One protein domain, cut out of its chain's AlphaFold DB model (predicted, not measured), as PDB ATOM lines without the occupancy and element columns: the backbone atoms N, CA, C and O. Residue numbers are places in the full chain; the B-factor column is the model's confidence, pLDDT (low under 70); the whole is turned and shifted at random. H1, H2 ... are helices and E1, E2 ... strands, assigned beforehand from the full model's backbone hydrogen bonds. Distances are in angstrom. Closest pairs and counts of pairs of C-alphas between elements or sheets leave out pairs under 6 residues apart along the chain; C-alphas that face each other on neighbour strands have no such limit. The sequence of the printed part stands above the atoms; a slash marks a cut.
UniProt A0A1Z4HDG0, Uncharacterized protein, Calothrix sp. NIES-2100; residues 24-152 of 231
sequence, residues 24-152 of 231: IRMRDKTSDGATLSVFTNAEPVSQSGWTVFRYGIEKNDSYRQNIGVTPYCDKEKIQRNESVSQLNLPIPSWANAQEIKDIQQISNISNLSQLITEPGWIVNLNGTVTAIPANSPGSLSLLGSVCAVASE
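Overview. This is residues 24 to 152 of the 231 residues of an uncharacterized protein of Calothrix sp. NIES-2100 (UniProt A0A1Z4HDG0). A strongly twisted sheet of seven strands curls round the long helix H2, while the shorter H1 packs on the opposite face over E5 and E6. The 129 printed residues include named elements in the order E1 E2 E3 E4 E5 H1 E6 E7 H2, a mixed class. The sheet is antiparallel and branched at E4. The whole is compact and rounded, with a radius of gyration of the C-alphas of 13.3 A and spans of 37 by 30 by 26 A.

Arrangement. E4, residues 50 to 59, has E2, residues 35 to 39, and E3, residues 45 to 47, on one side and E5, residues 62 to 70, on the other side. Within hydrogen-bond range are N 37 and O 56 at 3.0 A, N 45 and O 52 at 2.9 A, and N 55 and O 66 at 2.9 A. E3, E4 and E5 form a meander, each strand the antiparallel neighbour of the one before. Edge strand E1, residues 24 to 29, makes a hairpin with E2, N 24 to O 38 being 3.0 A. E6, residues 120 to 125, neighbours E5, with N 69 and O 122 2.9 A apart, and makes a hairpin with edge strand E7, residues 128 to 133, with N 123 and O 130 2.9 A apart. The sheet curls round H2, residues 137 to 152; its closest C-alphas to E1 are Gly 138 and Asp 28, 4.3 A. H1, residues 97 to 107, is on the opposite face at a height over the sheet of 8.8 A; the closest C-alphas of H1 and E6 are Asp 102 and Asn 124, 5.8 A. Every O i to N i+4 pair is within hydrogen-bond range in H1, and 11 of 12 in H2.

Along the chain. E1 begins at C-alpha 24 (167.881, 237.621, 209.303). E4 is 27.6 A long and E5 24.5 A. H2, 23.8 A long, ends at C-alpha 152 (174.870, 246.379, 196.106).

Size, cuts and confidence. The C-alphas farthest apart are those of Asp 61 and Ser 83, 39.4 A. The printed part has no cut. The links E5 to H1, 26 residues, and H1 to E6, 12 residues, are long. Confidence is under 70 at residues 24 to 27, 40 to 41, 85 to 87 and 151 to 152.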
ATOM      1  N   ILE A  24     166.563 238.058 208.840       61.78
ATOM      2  CA  ILE A  24     167.881 237.621 209.303       61.78
ATOM      3  C   ILE A  24     167.930 237.917 210.797       61.78
ATOM      4  O   ILE A  24     168.093 239.060 211.232       61.78
ATOM      5  N   ARG A  25     167.727 236.864 211.592       62.12
ATOM      6  CA  ARG A  25     167.933 236.916 213.037       62.12
ATOM      7  C   ARG A  25     169.416 236.805 213.327       62.12
ATOM      8  O   ARG A  25     170.094 235.900 212.842       62.12
ATOM      9  N   MET A  26     169.897 237.721 214.142       66.62
ATOM     10  CA  MET A  26     171.304 237.810 214.494       66.62
ATOM     11  C   MET A  26     171.498 237.043 215.787       66.62
ATOM     12  O   MET A  26     170.660 237.115 216.684       66.62
ATOM     13  N   ARG A  27     172.564 236.246 215.871       55.59
ATOM     14  CA  ARG A  27     172.741 235.270 216.960       55.59
ATOM     15  C   ARG A  27     173.173 235.879 218.292       55.59
ATOM     16  O   ARG A  27     173.565 235.132 219.181       55.59
ATOM     17  N   ASP A  28     173.118 237.194 218.440       71.00
ATOM     18  CA  ASP A  28     173.762 237.859 219.561       71.00
ATOM     19  C   ASP A  28     172.926 239.014 220.123       71.00
ATOM     20  O   ASP A  28     171.992 239.507 219.480       71.00
ATOM     21  N   LYS A  29     173.236 239.396 221.363       78.12
ATOM     22  CA  LYS A  29     172.506 240.399 222.133       78.12
ATOM     23  C   LYS A  29     173.273 241.718 222.199       78.12
ATOM     24  O   LYS A  29     174.499 241.796 222.077       78.12
ATOM     25  N   THR A  30     172.531 242.792 222.393       80.81
ATOM     26  CA  THR A  30     173.074 244.066 222.860       80.81
ATOM     27  C   THR A  30     173.535 243.943 224.311       80.81
ATOM     28  O   THR A  30     173.171 243.003 225.023       80.81
ATOM     29  N   SER A  31     174.336 244.904 224.774       80.44
ATOM     30  CA  SER A  31     174.802 244.966 226.166       80.44
ATOM     31  C   SER A  31     173.654 245.030 227.182       80.44
ATOM     32  O   SER A  31     173.792 244.537 228.298       80.44
ATOM     33  N   ASP A  32     172.498 245.569 226.789       80.94
ATOM     34  CA  ASP A  32     171.277 245.623 227.595       80.94
ATOM     35  C   ASP A  32     170.350 244.403 227.404       80.94
ATOM     36  O   ASP A  32     169.220 244.399 227.903       80.94
ATOM     37  N   GLY A  33     170.818 243.368 226.695       83.19
ATOM     38  CA  GLY A  33     170.162 242.067 226.559       83.19
ATOM     39  C   GLY A  33     169.109 241.954 225.451       83.19
ATOM     40  O   GLY A  33     168.447 240.917 225.381       83.19
ATOM     41  N   ALA A  34     168.944 242.969 224.600       85.88
ATOM     42  CA  ALA A  34     168.018 242.930 223.470       85.88
ATOM     43  C   ALA A  34     168.591 242.125 222.293       85.88
ATOM     44  O   ALA A  34     169.801 242.093 222.070       85.88
ATOM     45  N   THR A  35     167.722 241.495 221.508       87.19
ATOM     46  CA  THR A  35     168.091 240.846 220.244       87.19
ATOM     47  C   THR A  35     167.767 241.775 219.081       87.19
ATOM     48  O   THR A  35     166.668 242.330 219.007       87.19
ATOM     49  N   LEU A  36     168.725 241.942 218.168       88.19
ATOM     50  CA  LEU A  36     168.567 242.747 216.957       88.19
ATOM     51  C   LEU A  36     168.314 241.846 215.740       88.19
ATOM     52  O   LEU A  36     168.744 240.692 215.694       88.19
ATOM     53  N   SER A  37     167.596 242.368 214.748       86.75
ATOM     54  CA  SER A  37     167.296 241.663 213.495       86.75
ATOM     55  C   SER A  37     167.228 242.622 212.310       86.75
ATOM     56  O   SER A  37     166.807 243.766 212.473       86.75
ATOM     57  N   VAL A  38     167.606 242.142 211.120       83.50
ATOM     58  CA  VAL A  38     167.414 242.858 209.845       83.50
ATOM     59  C   VAL A  38     166.270 242.219 209.070       83.50
ATOM     60  O   VAL A  38     166.149 240.991 208.984       83.50
ATOM     61  N   PHE A  39     165.448 243.070 208.467       74.31
ATOM     62  CA  PHE A  39     164.354 242.675 207.588       74.31
ATOM     63  C   PHE A  39     164.825 242.658 206.139       74.31
ATOM     64  O   PHE A  39     165.110 243.711 205.587       74.31
ATOM     65  N   THR A  40     164.880 241.492 205.490       65.56
ATOM     66  CA  THR A  40     165.347 241.428 204.086       65.56
ATOM     67  C   THR A  40     164.280 241.811 203.062       65.56
ATOM     68  O   THR A  40     164.593 241.952 201.893       65.56
ATOM     69  N   ASN A  41     163.025 242.037 203.469       66.25
ATOM     70  CA  ASN A  41     162.035 242.692 202.600       66.25
ATOM     71  C   ASN A  41     162.204 244.211 202.517       66.25
ATOM     72  O   ASN A  41     161.479 244.861 201.769       66.25
ATOM     73  N   ALA A  42     163.096 244.773 203.325       70.38
ATOM     74  CA  ALA A  42     163.442 246.180 203.348       70.38
ATOM     75  C   ALA A  42     164.965 246.274 203.245       70.38
ATOM     76  O   ALA A  42     165.658 246.462 204.245       70.38
ATOM     77  N   GLU A  43     165.476 246.059 202.034       78.12
ATOM     78  CA  GLU A  43     166.913 246.112 201.770       78.12
ATOM     79  C   GLU A  43     167.481 247.480 202.176       78.12
ATOM     80  O   GLU A  43     166.851 248.511 201.896       78.12
ATOM     81  N   PRO A  44     168.643 247.512 202.853       87.12
ATOM     82  CA  PRO A  44     169.359 248.749 203.112       87.12
ATOM     83  C   PRO A  44     169.566 249.556 201.829       87.12
ATOM     84  O   PRO A  44     170.027 249.025 200.824       87.12
ATOM     85  N   VAL A  45     169.251 250.849 201.872       83.50
ATOM     86  CA  VAL A  45     169.449 251.767 200.746       83.50
ATOM     87  C   VAL A  45     170.639 252.661 201.045       83.50
ATOM     88  O   VAL A  45     170.648 253.346 202.068       83.50
ATOM     89  N   SER A  46     171.619 252.669 200.145       84.25
ATOM     90  CA  SER A  46     172.822 253.495 200.253       84.25
ATOM     91  C   SER A  46     172.796 254.651 199.261       84.25
ATOM     92  O   SER A  46     172.508 254.460 198.086       84.25
ATOM     93  N   GLN A  47     173.112 255.860 199.715       77.94
ATOM     94  CA  GLN A  47     173.274 257.037 198.863       77.94
ATOM     95  C   GLN A  47     174.170 258.062 199.556       77.94
ATOM     96  O   GLN A  47     174.010 258.330 200.745       77.94
ATOM     97  N   SER A  48     175.101 258.663 198.808       75.88
ATOM     98  CA  SER A  48     175.943 259.770 199.297       75.88
ATOM     99  C   SER A  48     176.686 259.461 200.610       75.88
ATOM    100  O   SER A  48     176.820 260.324 201.479       75.88
ATOM    101  N   GLY A  49     177.140 258.213 200.753       81.38
ATOM    102  CA  GLY A  49     177.860 257.707 201.924       81.38
ATOM    103  C   GLY A  49     176.988 257.334 203.126       81.38
ATOM    104  O   GLY A  49     177.513 256.852 204.125       81.38
ATOM    105  N   TRP A  50     175.669 257.516 203.037       87.81
ATOM    106  CA  TRP A  50     174.713 257.087 204.052       87.81
ATOM    107  C   TRP A  50     174.020 255.799 203.646       87.81
ATOM    108  O   TRP A  50     173.597 255.663 202.504       87.81
ATOM    109  N   THR A  51     173.803 254.918 204.612       90.56
ATOM    110  CA  THR A  51     172.973 253.725 204.464       90.56
ATOM    111  C   THR A  51     171.784 253.814 205.411       90.56
ATOM    112  O   THR A  51     171.961 253.990 206.614       90.56
ATOM    113  N   VAL A  52     170.573 253.670 204.880       92.12
ATOM    114  CA  VAL A  52     169.310 253.641 205.632       92.12
ATOM    115  C   VAL A  52     168.782 252.216 205.635       92.12
ATOM    116  O   VAL A  52     168.684 251.592 204.581       92.12
ATOM    117  N   PHE A  53     168.428 251.688 206.804       92.88
ATOM    118  CA  PHE A  53     168.005 250.298 206.954       92.88
ATOM    119  C   PHE A  53     166.898 250.147 207.998       92.88
ATOM    120  O   PHE A  53     166.802 250.917 208.955       92.88
ATOM    121  N   ARG A  54     166.063 249.115 207.830       91.62
ATOM    122  CA  ARG A  54     165.055 248.721 208.819       91.62
ATOM    123  C   ARG A  54     165.613 247.631 209.726       91.62
ATOM    124  O   ARG A  54     166.176 246.643 209.251       91.62
ATOM    125  N   TYR A  55     165.395 247.773 211.026       91.00
ATOM    126  CA  TYR A  55     165.800 246.776 212.010       91.00
ATOM    127  C   TYR A  55     164.702 246.522 213.044       91.00
ATOM    128  O   TYR A  55     163.809 247.343 213.258       91.00
ATOM    129  N   GLY A  56     164.751 245.348 213.666       90.06
ATOM    130  CA  GLY A  56     163.847 244.936 214.734       90.06
ATOM    131  C   GLY A  56     164.592 244.783 216.045       90.06
ATOM    132  O   GLY A  56     165.704 244.257 216.054       90.06
ATOM    133  N   ILE A  57     163.957 245.202 217.133       89.19
ATOM    134  CA  ILE A  57     164.429 245.020 218.503       89.19
ATOM    135  C   ILE A  57     163.449 244.101 219.215       89.19
ATOM    136  O   ILE A  57     162.254 244.395 219.257       89.19
ATOM    137  N   GLU A  58     163.960 243.025 219.799       90.44
ATOM    138  CA  GLU A  58     163.205 242.109 220.648       90.44
ATOM    139  C   GLU A  58     163.785 242.124 222.069       90.44
ATOM    140  O   GLU A  58     164.979 241.883 222.265       90.44
ATOM    141  N   LYS A  59     162.956 242.440 223.070       88.56
ATOM    142  CA  LYS A  59     163.346 242.469 224.488       88.56
ATOM    143  C   LYS A  59     162.139 242.181 225.376       88.56
ATOM    144  O   LYS A  59     161.139 242.885 225.267       88.56
ATOM    145  N   ASN A  60     162.250 241.210 226.286       88.00
ATOM    146  CA  ASN A  60     161.203 240.852 227.258       88.00
ATOM    147  C   ASN A  60     159.813 240.697 226.606       88.00
ATOM    148  O   ASN A  60     158.878 241.403 226.978       88.00
ATOM    149  N   ASP A  61     159.719 239.862 225.567       85.44
ATOM    150  CA  ASP A  61     158.506 239.610 224.764       85.44
ATOM    151  C   ASP A  61     157.927 240.828 224.020       85.44
ATOM    152  O   ASP A  61     156.910 240.728 223.333       85.44
ATOM    153  N   SER A  62     158.585 241.986 224.098       88.50
ATOM    154  CA  SER A  62     158.257 243.151 223.287       88.50
ATOM    155  C   SER A  62     159.077 243.153 222.004       88.50
ATOM    156  O   SER A  62     160.285 242.911 222.019       88.50
ATOM    157  N   TYR A  63     158.411 243.457 220.893       88.25
ATOM    158  CA  TYR A  63     159.029 243.573 219.583       88.25
ATOM    159  C   TYR A  63     158.702 244.932 218.962       88.25
ATOM    160  O   TYR A  63     157.550 245.372 218.980       88.25
ATOM    161  N   ARG A  64     159.719 245.612 218.424       87.75
ATOM    162  CA  ARG A  64     159.570 246.913 217.755       87.75
ATOM    163  C   ARG A  64     160.402 246.974 216.486       87.75
ATOM    164  O   ARG A  64     161.562 246.569 216.493       87.75
ATOM    165  N   GLN A  65     159.827 247.538 215.430       89.25
ATOM    166  CA  GLN A  65     160.533 247.878 214.196       89.25
ATOM    167  C   GLN A  65     160.899 249.354 214.199       89.25
ATOM    168  O   GLN A  65     160.091 250.181 214.609       89.25
ATOM    169  N   ASN A  66     162.108 249.661 213.742       90.06
ATOM    170  CA  ASN A  66     162.628 251.020 213.661       90.06
ATOM    171  C   ASN A  66     163.504 251.178 212.411       90.06
ATOM    172  O   ASN A  66     163.897 250.192 211.775       90.06
ATOM    173  N   ILE A  67     163.848 252.427 212.101       93.25
ATOM    174  CA  ILE A  67     164.857 252.764 211.097       93.25
ATOM    175  C   ILE A  67     166.149 253.197 211.773       93.25
ATOM    176  O   ILE A  67     166.143 253.962 212.738       93.25
ATOM    177  N   GLY A  68     167.254 252.688 211.238       93.44
ATOM    178  CA  GLY A  68     168.595 253.162 211.519       93.44
ATOM    179  C   GLY A  68     169.209 253.773 210.268       93.44
ATOM    180  O   GLY A  68     168.918 253.353 209.145       93.44
ATOM    181  N   VAL A  69     170.072 254.761 210.466       93.38
ATOM    182  CA  VAL A  69     170.922 255.306 209.408       93.38
ATOM    183  C   VAL A  69     172.373 255.224 209.843       93.38
ATOM    184  O   VAL A  69     172.692 255.497 210.995       93.38
ATOM    185  N   THR A  70     173.275 254.823 208.961       93.06
ATOM    186  CA  THR A  70     174.687 254.670 209.310       93.06
ATOM    187  C   THR A  70     175.592 255.235 208.222       93.06
ATOM    188  O   THR A  70     175.304 255.043 207.041       93.06
ATOM    189  N   PRO A  71     176.685 255.921 208.597       90.88
ATOM    190  CA  PRO A  71     177.776 256.233 207.688       90.88
ATOM    191  C   PRO A  71     178.843 255.123 207.654       90.88
ATOM    192  O   PRO A  71     179.873 255.305 207.022       90.88
ATOM    193  N   TYR A  72     178.664 254.006 208.373       92.12
ATOM    194  CA  TYR A  72     179.682 252.959 208.559       92.12
ATOM    195  C   TYR A  72     179.545 251.770 207.601       92.12
ATOM    196  O   TYR A  72     180.004 250.675 207.919       92.12
ATOM    197  N   CYS A  73     178.936 251.978 206.433       88.50
ATOM    198  CA  CYS A  73     178.942 251.002 205.352       88.50
ATOM    199  C   CYS A  73     179.695 251.571 204.150       88.50
ATOM    200  O   CYS A  73     179.178 252.405 203.407       88.50
ATOM    201  N   ASP A  74     180.926 251.104 203.969       84.88
ATOM    202  CA  ASP A  74     181.759 251.422 202.813       84.88
ATOM    203  C   ASP A  74     182.315 250.124 202.225       84.88
ATOM    204  O   ASP A  74     182.958 249.345 202.934       84.88
ATOM    205  N   LYS A  75     182.039 249.871 200.939       76.62
ATOM    206  CA  LYS A  75     182.532 248.702 200.183       76.62
ATOM    207  C   LYS A  75     182.361 247.377 200.936       76.62
ATOM    208  O   LYS A  75     183.343 246.679 201.200       76.62
ATOM    209  N   GLU A  76     181.126 247.071 201.333       78.81
ATOM    210  CA  GLU A  76     180.734 245.854 202.079       78.81
ATOM    211  C   GLU A  76     181.334 245.714 203.487       78.81
ATOM    212  O   GLU A  76     181.128 244.703 204.160       78.81
ATOM    213  N   LYS A  77     182.074 246.714 203.971       85.06
ATOM    214  CA  LYS A  77     182.774 246.652 205.255       85.06
ATOM    215  C   LYS A  77     182.171 247.620 206.254       85.06
ATOM    216  O   LYS A  77     181.663 248.683 205.902       85.06
ATOM    217  N   ILE A  78     182.293 247.245 207.529       91.88
ATOM    218  CA  ILE A  78     181.998 248.127 208.659       91.88
ATOM    219  C   ILE A  78     183.137 249.144 208.761       91.88
ATOM    220  O   ILE A  78     184.100 248.964 209.507       91.88
ATOM    221  N   GLN A  79     183.056 250.187 207.947       90.31
ATOM    222  CA  GLN A  79     184.047 251.244 207.841       90.31
ATOM    223  C   GLN A  79     183.329 252.559 207.563       90.31
ATOM    224  O   GLN A  79     182.353 252.597 206.817       90.31
ATOM    225  N   ARG A  80     183.820 253.642 208.172       87.88
ATOM    226  CA  ARG A  80     183.279 254.978 207.942       87.88
ATOM    227  C   ARG A  80     183.452 255.358 206.475       87.88
ATOM    228  O   ARG A  80     184.564 255.337 205.950       87.88
ATOM    229  N   ASN A  81     182.353 255.732 205.842       84.50
ATOM    230  CA  ASN A  81     182.359 256.313 204.521       84.50
ATOM    231  C   ASN A  81     182.771 257.787 204.639       84.50
ATOM    232  O   ASN A  81     182.051 258.616 205.190       84.50
ATOM    233  N   GLU A  82     183.956 258.123 204.136       80.88
ATOM    234  CA  GLU A  82     184.476 259.495 204.188       80.88
ATOM    235  C   GLU A  82     183.767 260.442 203.206       80.88
ATOM    236  O   GLU A  82     183.868 261.659 203.332       80.88
ATOM    237  N   SER A  83     182.986 259.899 202.266       73.81
ATOM    238  CA  SER A  83     182.200 260.675 201.294       73.81
ATOM    239  C   SER A  83     180.864 261.169 201.858       73.81
ATOM    240  O   SER A  83     180.037 261.698 201.114       73.81
ATOM    241  N   VAL A  84     180.622 260.981 203.161       76.81
ATOM    242  CA  VAL A  84     179.394 261.396 203.841       76.81
ATOM    243  C   VAL A  84     179.195 262.903 203.703       76.81
ATOM    244  O   VAL A  84     179.843 263.713 204.367       76.81
ATOM    245  N   SER A  85     178.238 263.278 202.854       65.12
ATOM    246  CA  SER A  85     177.754 264.653 202.755       65.12
ATOM    247  C   SER A  85     176.533 264.830 203.655       65.12
ATOM    248  O   SER A  85     175.698 263.934 203.791       65.12
ATOM    249  N   GLN A  86     176.426 265.984 204.311       63.28
ATOM    250  CA  GLN A  86     175.397 266.238 205.328       63.28
ATOM    251  C   GLN A  86     173.970 266.340 204.765       63.28
ATOM    252  O   GLN A  86     173.029 266.482 205.536       63.28
ATOM    253  N   LEU A  87     173.793 266.319 203.442       60.41
ATOM    254  CA  LEU A  87     172.682 267.054 202.847       60.41
ATOM    255  C   LEU A  87     171.497 266.247 202.337       60.41
ATOM    256  O   LEU A  87     170.489 266.885 202.089       60.41
ATOM    257  N   ASN A  88     171.533 264.916 202.223       71.62
ATOM    258  CA  ASN A  88     170.343 264.140 201.838       71.62
ATOM    259  C   ASN A  88     170.482 262.666 202.243       71.62
ATOM    260  O   ASN A  88     171.185 261.909 201.574       71.62
ATOM    261  N   LEU A  89     169.796 262.240 203.308       87.25
ATOM    262  CA  LEU A  89     169.636 260.807 203.580       87.25
ATOM    263  C   LEU A  89     168.776 260.175 202.471       87.25
ATOM    264  O   LEU A  89     167.781 260.789 202.070       87.25
ATOM    265  N   PRO A  90     169.113 258.968 201.974       85.25
ATOM    266  CA  PRO A  90     168.251 258.283 201.022       85.25
ATOM    267  C   PRO A  90     166.877 258.029 201.642       85.25
ATOM    268  O   PRO A  90     166.767 257.684 202.816       85.25
ATOM    269  N   ILE A  91     165.822 258.169 200.842       86.62
ATOM    270  CA  ILE A  91     164.466 257.783 201.240       86.62
ATOM    271  C   ILE A  91     164.145 256.451 200.560       86.62
ATOM    272  O   ILE A  91     163.947 256.435 199.343       86.62
ATOM    273  N   PRO A  92     164.104 255.331 201.303       85.88
ATOM    274  CA  PRO A  92     163.769 254.039 200.722       85.88
ATOM    275  C   PRO A  92     162.332 254.004 200.199       85.88
ATOM    276  O   PRO A  92     161.418 254.499 200.856       85.88
ATOM    277  N   SER A  93     162.096 253.339 199.066       81.50
ATOM    278  CA  SER A  93     160.740 253.161 198.517       81.50
ATOM    279  C   SER A  93     159.828 252.319 199.416       81.50
ATOM    280  O   SER A  93     158.607 252.430 199.339       81.50
ATOM    281  N   TRP A  94     160.414 251.487 200.280       84.38
ATOM    282  CA  TRP A  94     159.702 250.669 201.261       84.38
ATOM    283  C   TRP A  94     159.342 251.424 202.550       84.38
ATOM    284  O   TRP A  94     158.664 250.850 203.413       84.38
ATOM    285  N   ALA A  95     159.815 252.666 202.719       88.31
ATOM    286  CA  ALA A  95     159.580 253.455 203.923       88.31
ATOM    287  C   ALA A  95     158.137 253.978 203.968       88.31
ATOM    288  O   ALA A  95     157.627 254.553 203.006       88.31
ATOM    289  N   ASN A  96     157.471 253.795 205.105       90.56
ATOM    290  CA  ASN A  96     156.139 254.341 205.346       90.56
ATOM    291  C   ASN A  96     156.191 255.824 205.776       90.56
ATOM    292  O   ASN A  96     157.251 256.389 206.025       90.56
ATOM    293  N   ALA A  97     155.029 256.471 205.901       91.56
ATOM    294  CA  ALA A  97     154.954 257.900 206.215       91.56
ATOM    295  C   ALA A  97     155.603 258.294 207.558       91.56
ATOM    296  O   ALA A  97     156.113 259.406 207.675       91.56
ATOM    297  N   GLN A  98     155.583 257.417 208.568       91.94
ATOM    298  CA  GLN A  98     156.241 257.683 209.850       91.94
ATOM    299  C   GLN A  98     157.756 257.526 209.724       91.94
ATOM    300  O   GLN A  98     158.503 258.407 210.129       91.94
ATOM    301  N   GLU A  99     158.199 256.459 209.073       92.69
ATOM    302  CA  GLU A  99     159.609 256.199 208.785       92.69
ATOM    303  C   GLU A  99     160.258 257.327 207.969       92.69
ATOM    304  O   GLU A  99     161.372 257.752 208.264       92.69
ATOM    305  N   ILE A 100     159.538 257.878 206.987       91.94
ATOM    306  CA  ILE A 100     159.990 259.046 206.217       91.94
ATOM    307  C   ILE A 100     160.168 260.266 207.129       91.94
ATOM    308  O   ILE A 100     161.175 260.963 207.013       91.94
ATOM    309  N   LYS A 101     159.232 260.522 208.054       92.62
ATOM    310  CA  LYS A 101     159.368 261.618 209.029       92.62
ATOM    311  C   LYS A 101     160.572 261.410 209.938       92.62
ATOM    312  O   LYS A 101     161.288 262.370 210.213       92.62
ATOM    313  N   ASP A 102     160.809 260.177 210.377       92.94
ATOM    314  CA  ASP A 102     161.945 259.850 211.233       92.94
ATOM    315  C   ASP A 102     163.265 260.129 210.500       92.94
ATOM    316  O   ASP A 102     164.131 260.808 211.053       92.94
ATOM    317  N   ILE A 103     163.383 259.708 209.234       92.50
ATOM    318  CA  ILE A 103     164.550 259.996 208.382       92.50
ATOM    319  C   ILE A 103     164.728 261.508 208.180       92.50
ATOM    320  O   ILE A 103     165.835 262.018 208.343       92.50
ATOM    321  N   GLN A 104     163.651 262.240 207.880       91.44
ATOM    322  CA  GLN A 104     163.694 263.695 207.689       91.44
ATOM    323  C   GLN A 104     164.153 264.442 208.947       91.44
ATOM    324  O   GLN A 104     164.919 265.402 208.869       91.44
ATOM    325  N   GLN A 105     163.710 264.002 210.126       91.44
ATOM    326  CA  GLN A 105     164.162 264.582 211.391       91.44
ATOM    327  C   GLN A 105     165.653 264.330 211.625       91.44
ATOM    328  O   GLN A 105     166.357 265.242 212.054       91.44
ATOM    329  N   ILE A 106     166.153 263.137 211.286       91.62
ATOM    330  CA  ILE A 106     167.586 262.833 211.366       91.62
ATOM    331  C   ILE A 106     168.385 263.709 210.384       91.62
ATOM    332  O   ILE A 106     169.409 264.273 210.771       91.62
ATOM    333  N   SER A 107     167.913 263.889 209.143       88.88
ATOM    334  CA  SER A 107     168.613 264.704 208.132       88.88
ATOM    335  C   SER A 107     168.708 266.193 208.479       88.88
ATOM    336  O   SER A 107     169.555 266.887 207.928       88.88
ATOM    337  N   ASN A 108     167.881 266.695 209.398       88.25
ATOM    338  CA  ASN A 108     167.891 268.105 209.799       88.25
ATOM    339  C   ASN A 108     169.016 268.460 210.788       88.25
ATOM    340  O   ASN A 108     169.128 269.616 211.202       88.25
ATOM    341  N   ILE A 109     169.852 267.498 211.192       86.12
ATOM    342  CA  ILE A 109     170.950 267.750 212.130       86.12
ATOM    343  C   ILE A 109     172.196 268.228 211.387       86.12
ATOM    344  O   ILE A 109     172.821 267.484 210.634       86.12
ATOM    345  N   SER A 110     172.630 269.446 211.707       77.31
ATOM    346  CA  SER A 110     173.757 270.131 211.062       77.31
ATOM    347  C   SER A 110     175.127 269.460 211.232       77.31
ATOM    348  O   SER A 110     176.065 269.858 210.560       77.31
ATOM    349  N   ASN A 111     175.275 268.470 212.120       79.00
ATOM    350  CA  ASN A 111     176.538 267.762 212.386       79.00
ATOM    351  C   ASN A 111     176.354 266.239 212.456       79.00
ATOM    352  O   ASN A 111     177.028 265.554 213.227       79.00
ATOM    353  N   LEU A 112     175.435 265.698 211.654       79.81
ATOM    354  CA  LEU A 112     175.060 264.283 211.701       79.81
ATOM    355  C   LEU A 112     176.271 263.331 211.594       79.81
ATOM    356  O   LEU A 112     176.360 262.348 212.324       79.81
ATOM    357  N   SER A 113     177.243 263.657 210.739       71.88
ATOM    358  CA  SER A 113     178.453 262.854 210.498       71.88
ATOM    359  C   SER A 113     179.482 262.863 211.637       71.88
ATOM    360  O   SER A 113     180.401 262.040 211.619       71.88
ATOM    361  N   GLN A 114     179.353 263.786 212.595       77.62
ATOM    362  CA  GLN A 114     180.223 263.903 213.771       77.62
ATOM    363  C   GLN A 114     179.633 263.211 215.006       77.62
ATOM    364  O   GLN A 114     180.354 262.981 215.972       77.62
ATOM    365  N   LEU A 115     178.340 262.863 214.984       77.88
ATOM    366  CA  LEU A 115     177.663 262.218 216.114       77.88
ATOM    367  C   LEU A 115     178.165 260.799 216.399       77.88
ATOM    368  O   LEU A 115     177.943 260.294 217.495       77.88
ATOM    369  N   ILE A 116     178.818 260.153 215.431       77.69
ATOM    370  CA  ILE A 116     179.347 258.802 215.588       77.69
ATOM    371  C   ILE A 116     180.842 258.806 215.260       77.69
ATOM    372  O   ILE A 116     181.234 258.950 214.102       77.69
ATOM    373  N   THR A 117     181.671 258.680 216.295       77.38
ATOM    374  CA  THR A 117     183.141 258.644 216.191       77.38
ATOM    375  C   THR A 117     183.704 257.223 216.114       77.38
ATOM    376  O   THR A 117     184.866 257.028 215.769       77.38
ATOM    377  N   GLU A 118     182.885 256.227 216.431       88.00
ATOM    378  CA  GLU A 118     183.177 254.794 216.369       88.00
ATOM    379  C   GLU A 118     182.107 254.090 215.516       88.00
ATOM    380  O   GLU A 118     181.090 254.706 215.220       88.00
ATOM    381  N   PRO A 119     182.286 252.834 215.068       92.44
ATOM    382  CA  PRO A 119     181.242 252.138 214.317       92.44
ATOM    383  C   PRO A 119     179.886 252.204 215.021       92.44
ATOM    384  O   PRO A 119     179.800 251.944 216.216       92.44
ATOM    385  N   GLY A 120     178.825 252.559 214.296       93.19
ATOM    386  CA  GLY A 120     177.511 252.786 214.896       93.19
ATOM    387  C   GLY A 120     176.450 253.217 213.891       93.19
ATOM    388  O   GLY A 120     176.674 253.224 212.680       93.19
ATOM    389  N   TRP A 121     175.276 253.575 214.394       93.19
ATOM    390  CA  TRP A 121     174.158 254.077 213.597       93.19
ATOM    391  C   TRP A 121     173.346 255.106 214.385       93.19
ATOM    392  O   TRP A 121     173.405 255.168 215.606       93.19
ATOM    393  N   ILE A 122     172.598 255.943 213.685       93.25
ATOM    394  CA  ILE A 122     171.726 256.969 214.245       93.25
ATOM    395  C   ILE A 122     170.280 256.518 214.095       93.25
ATOM    396  O   ILE A 122     169.898 255.910 213.094       93.25
ATOM    397  N   VAL A 123     169.474 256.832 215.100       92.75
ATOM    398  CA  VAL A 123     168.039 256.552 215.137       92.75
ATOM    399  C   VAL A 123     167.279 257.779 215.603       92.75
ATOM    400  O   VAL A 123     167.843 258.665 216.245       92.75
ATOM    401  N   ASN A 124     165.978 257.789 215.349       92.38
ATOM    402  CA  ASN A 124     165.048 258.704 215.983       92.38
ATOM    403  C   ASN A 124     164.173 257.931 216.971       92.38
ATOM    404  O   ASN A 124     163.425 257.039 216.580       92.38
ATOM    405  N   LEU A 125     164.282 258.259 218.256       84.94
ATOM    406  CA  LEU A 125     163.499 257.647 219.322       84.94
ATOM    407  C   LEU A 125     162.535 258.689 219.876       84.94
ATOM    408  O   LEU A 125     162.924 259.549 220.664       84.94
ATOM    409  N   ASN A 126     161.266 258.604 219.469       85.19
ATOM    410  CA  ASN A 126     160.196 259.493 219.934       85.19
ATOM    411  C   ASN A 126     160.540 260.991 219.781       85.19
ATOM    412  O   ASN A 126     160.318 261.781 220.698       85.19
ATOM    413  N   GLY A 127     161.124 261.380 218.645       85.62
ATOM    414  CA  GLY A 127     161.541 262.759 218.362       85.62
ATOM    415  C   GLY A 127     162.933 263.123 218.882       85.62
ATOM    416  O   GLY A 127     163.387 264.242 218.662       85.62
ATOM    417  N   THR A 128     163.627 262.200 219.556       90.56
ATOM    418  CA  THR A 128     165.009 262.397 220.012       90.56
ATOM    419  C   THR A 128     165.963 261.628 219.111       90.56
ATOM    420  O   THR A 128     165.983 260.395 219.112       90.56
ATOM    421  N   VAL A 129     166.790 262.348 218.356       91.44
ATOM    422  CA  VAL A 129     167.816 261.719 217.523       91.44
ATOM    423  C   VAL A 129     169.001 261.297 218.384       91.44
ATOM    424  O   VAL A 129     169.556 262.100 219.129       91.44
ATOM    425  N   THR A 130     169.367 260.022 218.293       90.69
ATOM    426  CA  THR A 130     170.374 259.388 219.149       90.69
ATOM    427  C   THR A 130     171.374 258.621 218.294       90.69
ATOM    428  O   THR A 130     170.975 257.846 217.424       90.69
ATOM    429  N   ALA A 131     172.668 258.810 218.556       91.31
ATOM    430  CA  ALA A 131     173.725 257.959 218.023       91.31
ATOM    431  C   ALA A 131     173.896 256.716 218.905       91.31
ATOM    432  O   ALA A 131     174.003 256.816 220.126       91.31
ATOM    433  N   ILE A 132     173.917 255.547 218.273       90.50
ATOM    434  CA  ILE A 132     174.075 254.242 218.905       90.50
ATOM    435  C   ILE A 132     175.430 253.667 218.474       90.50
ATOM    436  O   ILE A 132     175.596 253.332 217.297       90.50
ATOM    437  N   PRO A 133     176.400 253.533 219.396       90.69
ATOM    438  CA  PRO A 133     177.660 252.867 219.101       90.69
ATOM    439  C   PRO A 133     177.454 251.355 218.985       90.69
ATOM    440  O   PRO A 133     176.709 250.744 219.754       90.69
ATOM    441  N   ALA A 134     178.154 250.726 218.049       90.06
ATOM    442  CA  ALA A 134     178.147 249.286 217.841       90.06
ATOM    443  C   ALA A 134     179.157 248.582 218.758       90.06
ATOM    444  O   ALA A 134     180.075 247.907 218.307       90.06
ATOM    445  N   ASN A 135     178.986 248.748 220.067       86.38
ATOM    446  CA  ASN A 135     179.916 248.247 221.085       86.38
ATOM    447  C   ASN A 135     179.632 246.805 221.550       86.38
ATOM    448  O   ASN A 135     180.371 246.275 222.379       86.38
ATOM    449  N   SER A 136     178.582 246.160 221.031       87.38
ATOM    450  CA  SER A 136     178.282 244.747 221.291       87.38
ATOM    451  C   SER A 136     178.465 243.884 220.036       87.38
ATOM    452  O   SER A 136     178.257 244.370 218.919       87.38
ATOM    453  N   PRO A 137     178.766 242.580 220.189       87.94
ATOM    454  CA  PRO A 137     178.788 241.642 219.068       87.94
ATOM    455  C   PRO A 137     177.480 241.608 218.263       87.94
ATOM    456  O   PRO A 137     177.524 241.577 217.035       87.94
ATOM    457  N   GLY A 138     176.314 241.692 218.918       86.56
ATOM    458  CA  GLY A 138     175.017 241.779 218.229       86.56
ATOM    459  C   GLY A 138     174.871 243.044 217.391       86.56
ATOM    460  O   GLY A 138     174.410 242.987 216.252       86.56
ATOM    461  N   SER A 139     175.349 244.164 217.923       88.81
ATOM    462  CA  SER A 139     175.402 245.454 217.238       88.81
ATOM    463  C   SER A 139     176.307 245.424 216.002       88.81
ATOM    464  O   SER A 139     175.923 245.873 214.924       88.81
ATOM    465  N   LEU A 140     177.510 244.862 216.141       91.00
ATOM    466  CA  LEU A 140     178.471 244.730 215.044       91.00
ATOM    467  C   LEU A 140     177.984 243.750 213.987       91.00
ATOM    468  O   LEU A 140     178.124 244.011 212.796       91.00
ATOM    469  N   SER A 141     177.380 242.641 214.411       89.56
ATOM    470  CA  SER A 141     176.776 241.685 213.494       89.56
ATOM    471  C   SER A 141     175.695 242.376 212.656       89.56
ATOM    472  O   SER A 141     175.694 242.191 211.437       89.56
ATOM    473  N   LEU A 142     174.841 243.212 213.281       90.56
ATOM    474  CA  LEU A 142     173.817 244.031 212.604       90.56
ATOM    475  C   LEU A 142     174.417 244.880 211.507       90.56
ATOM    476  O   LEU A 142     174.014 244.734 210.353       90.56
ATOM    477  N   LEU A 143     175.410 245.697 211.846       91.81
ATOM    478  CA  LEU A 143     176.103 246.504 210.852       91.81
ATOM    479  C   LEU A 143     176.736 245.641 209.760       91.81
ATOM    480  O   LEU A 143     176.585 245.967 208.595       91.81
ATOM    481  N   GLY A 144     177.360 244.511 210.093       90.19
ATOM    482  CA  GLY A 144     177.947 243.614 209.095       90.19
ATOM    483  C   GLY A 144     176.921 243.086 208.090       90.19
ATOM    484  O   GLY A 144     177.177 243.088 206.891       90.19
ATOM    485  N   SER A 145     175.734 242.695 208.560       87.12
ATOM    486  CA  SER A 145     174.653 242.237 207.674       87.12
ATOM    487  C   SER A 145     174.057 243.380 206.858       87.12
ATOM    488  O   SER A 145     173.759 243.196 205.683       87.12
ATOM    489  N   VAL A 146     173.905 244.563 207.458       89.94
ATOM    490  CA  VAL A 146     173.455 245.765 206.749       89.94
ATOM    491  C   VAL A 146     174.453 246.128 205.652       89.94
ATOM    492  O   VAL A 146     174.049 246.261 204.505       89.94
ATOM    493  N   CYS A 147     175.745 246.225 205.967       88.31
ATOM    494  CA  CYS A 147     176.775 246.647 205.022       88.31
ATOM    495  C   CYS A 147     177.003 245.639 203.891       88.31
ATOM    496  O   CYS A 147     177.253 246.061 202.765       88.31
ATOM    497  N   ALA A 148     176.854 244.337 204.158       82.88
ATOM    498  CA  ALA A 148     176.916 243.308 203.122       82.88
ATOM    499  C   ALA A 148     175.822 243.479 202.053       82.88
ATOM    500  O   ALA A 148     176.074 243.215 200.887       82.88
ATOM    501  N   VAL A 149     174.626 243.950 202.430       77.56
ATOM    502  CA  VAL A 149     173.522 244.193 201.478       77.56
ATOM    503  C   VAL A 149     173.592 245.603 200.885       77.56
ATOM    504  O   VAL A 149     173.362 245.813 199.699       77.56
ATOM    505  N   ALA A 150     173.950 246.588 201.706       71.62
ATOM    506  CA  ALA A 150     173.980 248.003 201.351       71.62
ATOM    507  C   ALA A 150     174.964 248.342 200.218       71.62
ATOM    508  O   ALA A 150     174.798 249.370 199.555       71.62
ATOM    509  N   SER A 151     175.994 247.518 200.020       55.00
ATOM    510  CA  SER A 151     177.012 247.733 198.992       55.00
ATOM    511  C   SER A 151     176.569 247.337 197.585       55.00
ATOM    512  O   SER A 151     177.234 247.714 196.624       55.00
ATOM    513  N   GLU A 152     175.439 246.645 197.433       49.97
ATOM    514  CA  GLU A 152     174.870 246.379 196.106       49.97
ATOM    515  C   GLU A 152     174.197 247.630 195.497       49.97
ATOM    516  O   GLU A 152     173.757 247.605 194.350       49.97
TER     517      GLU A 152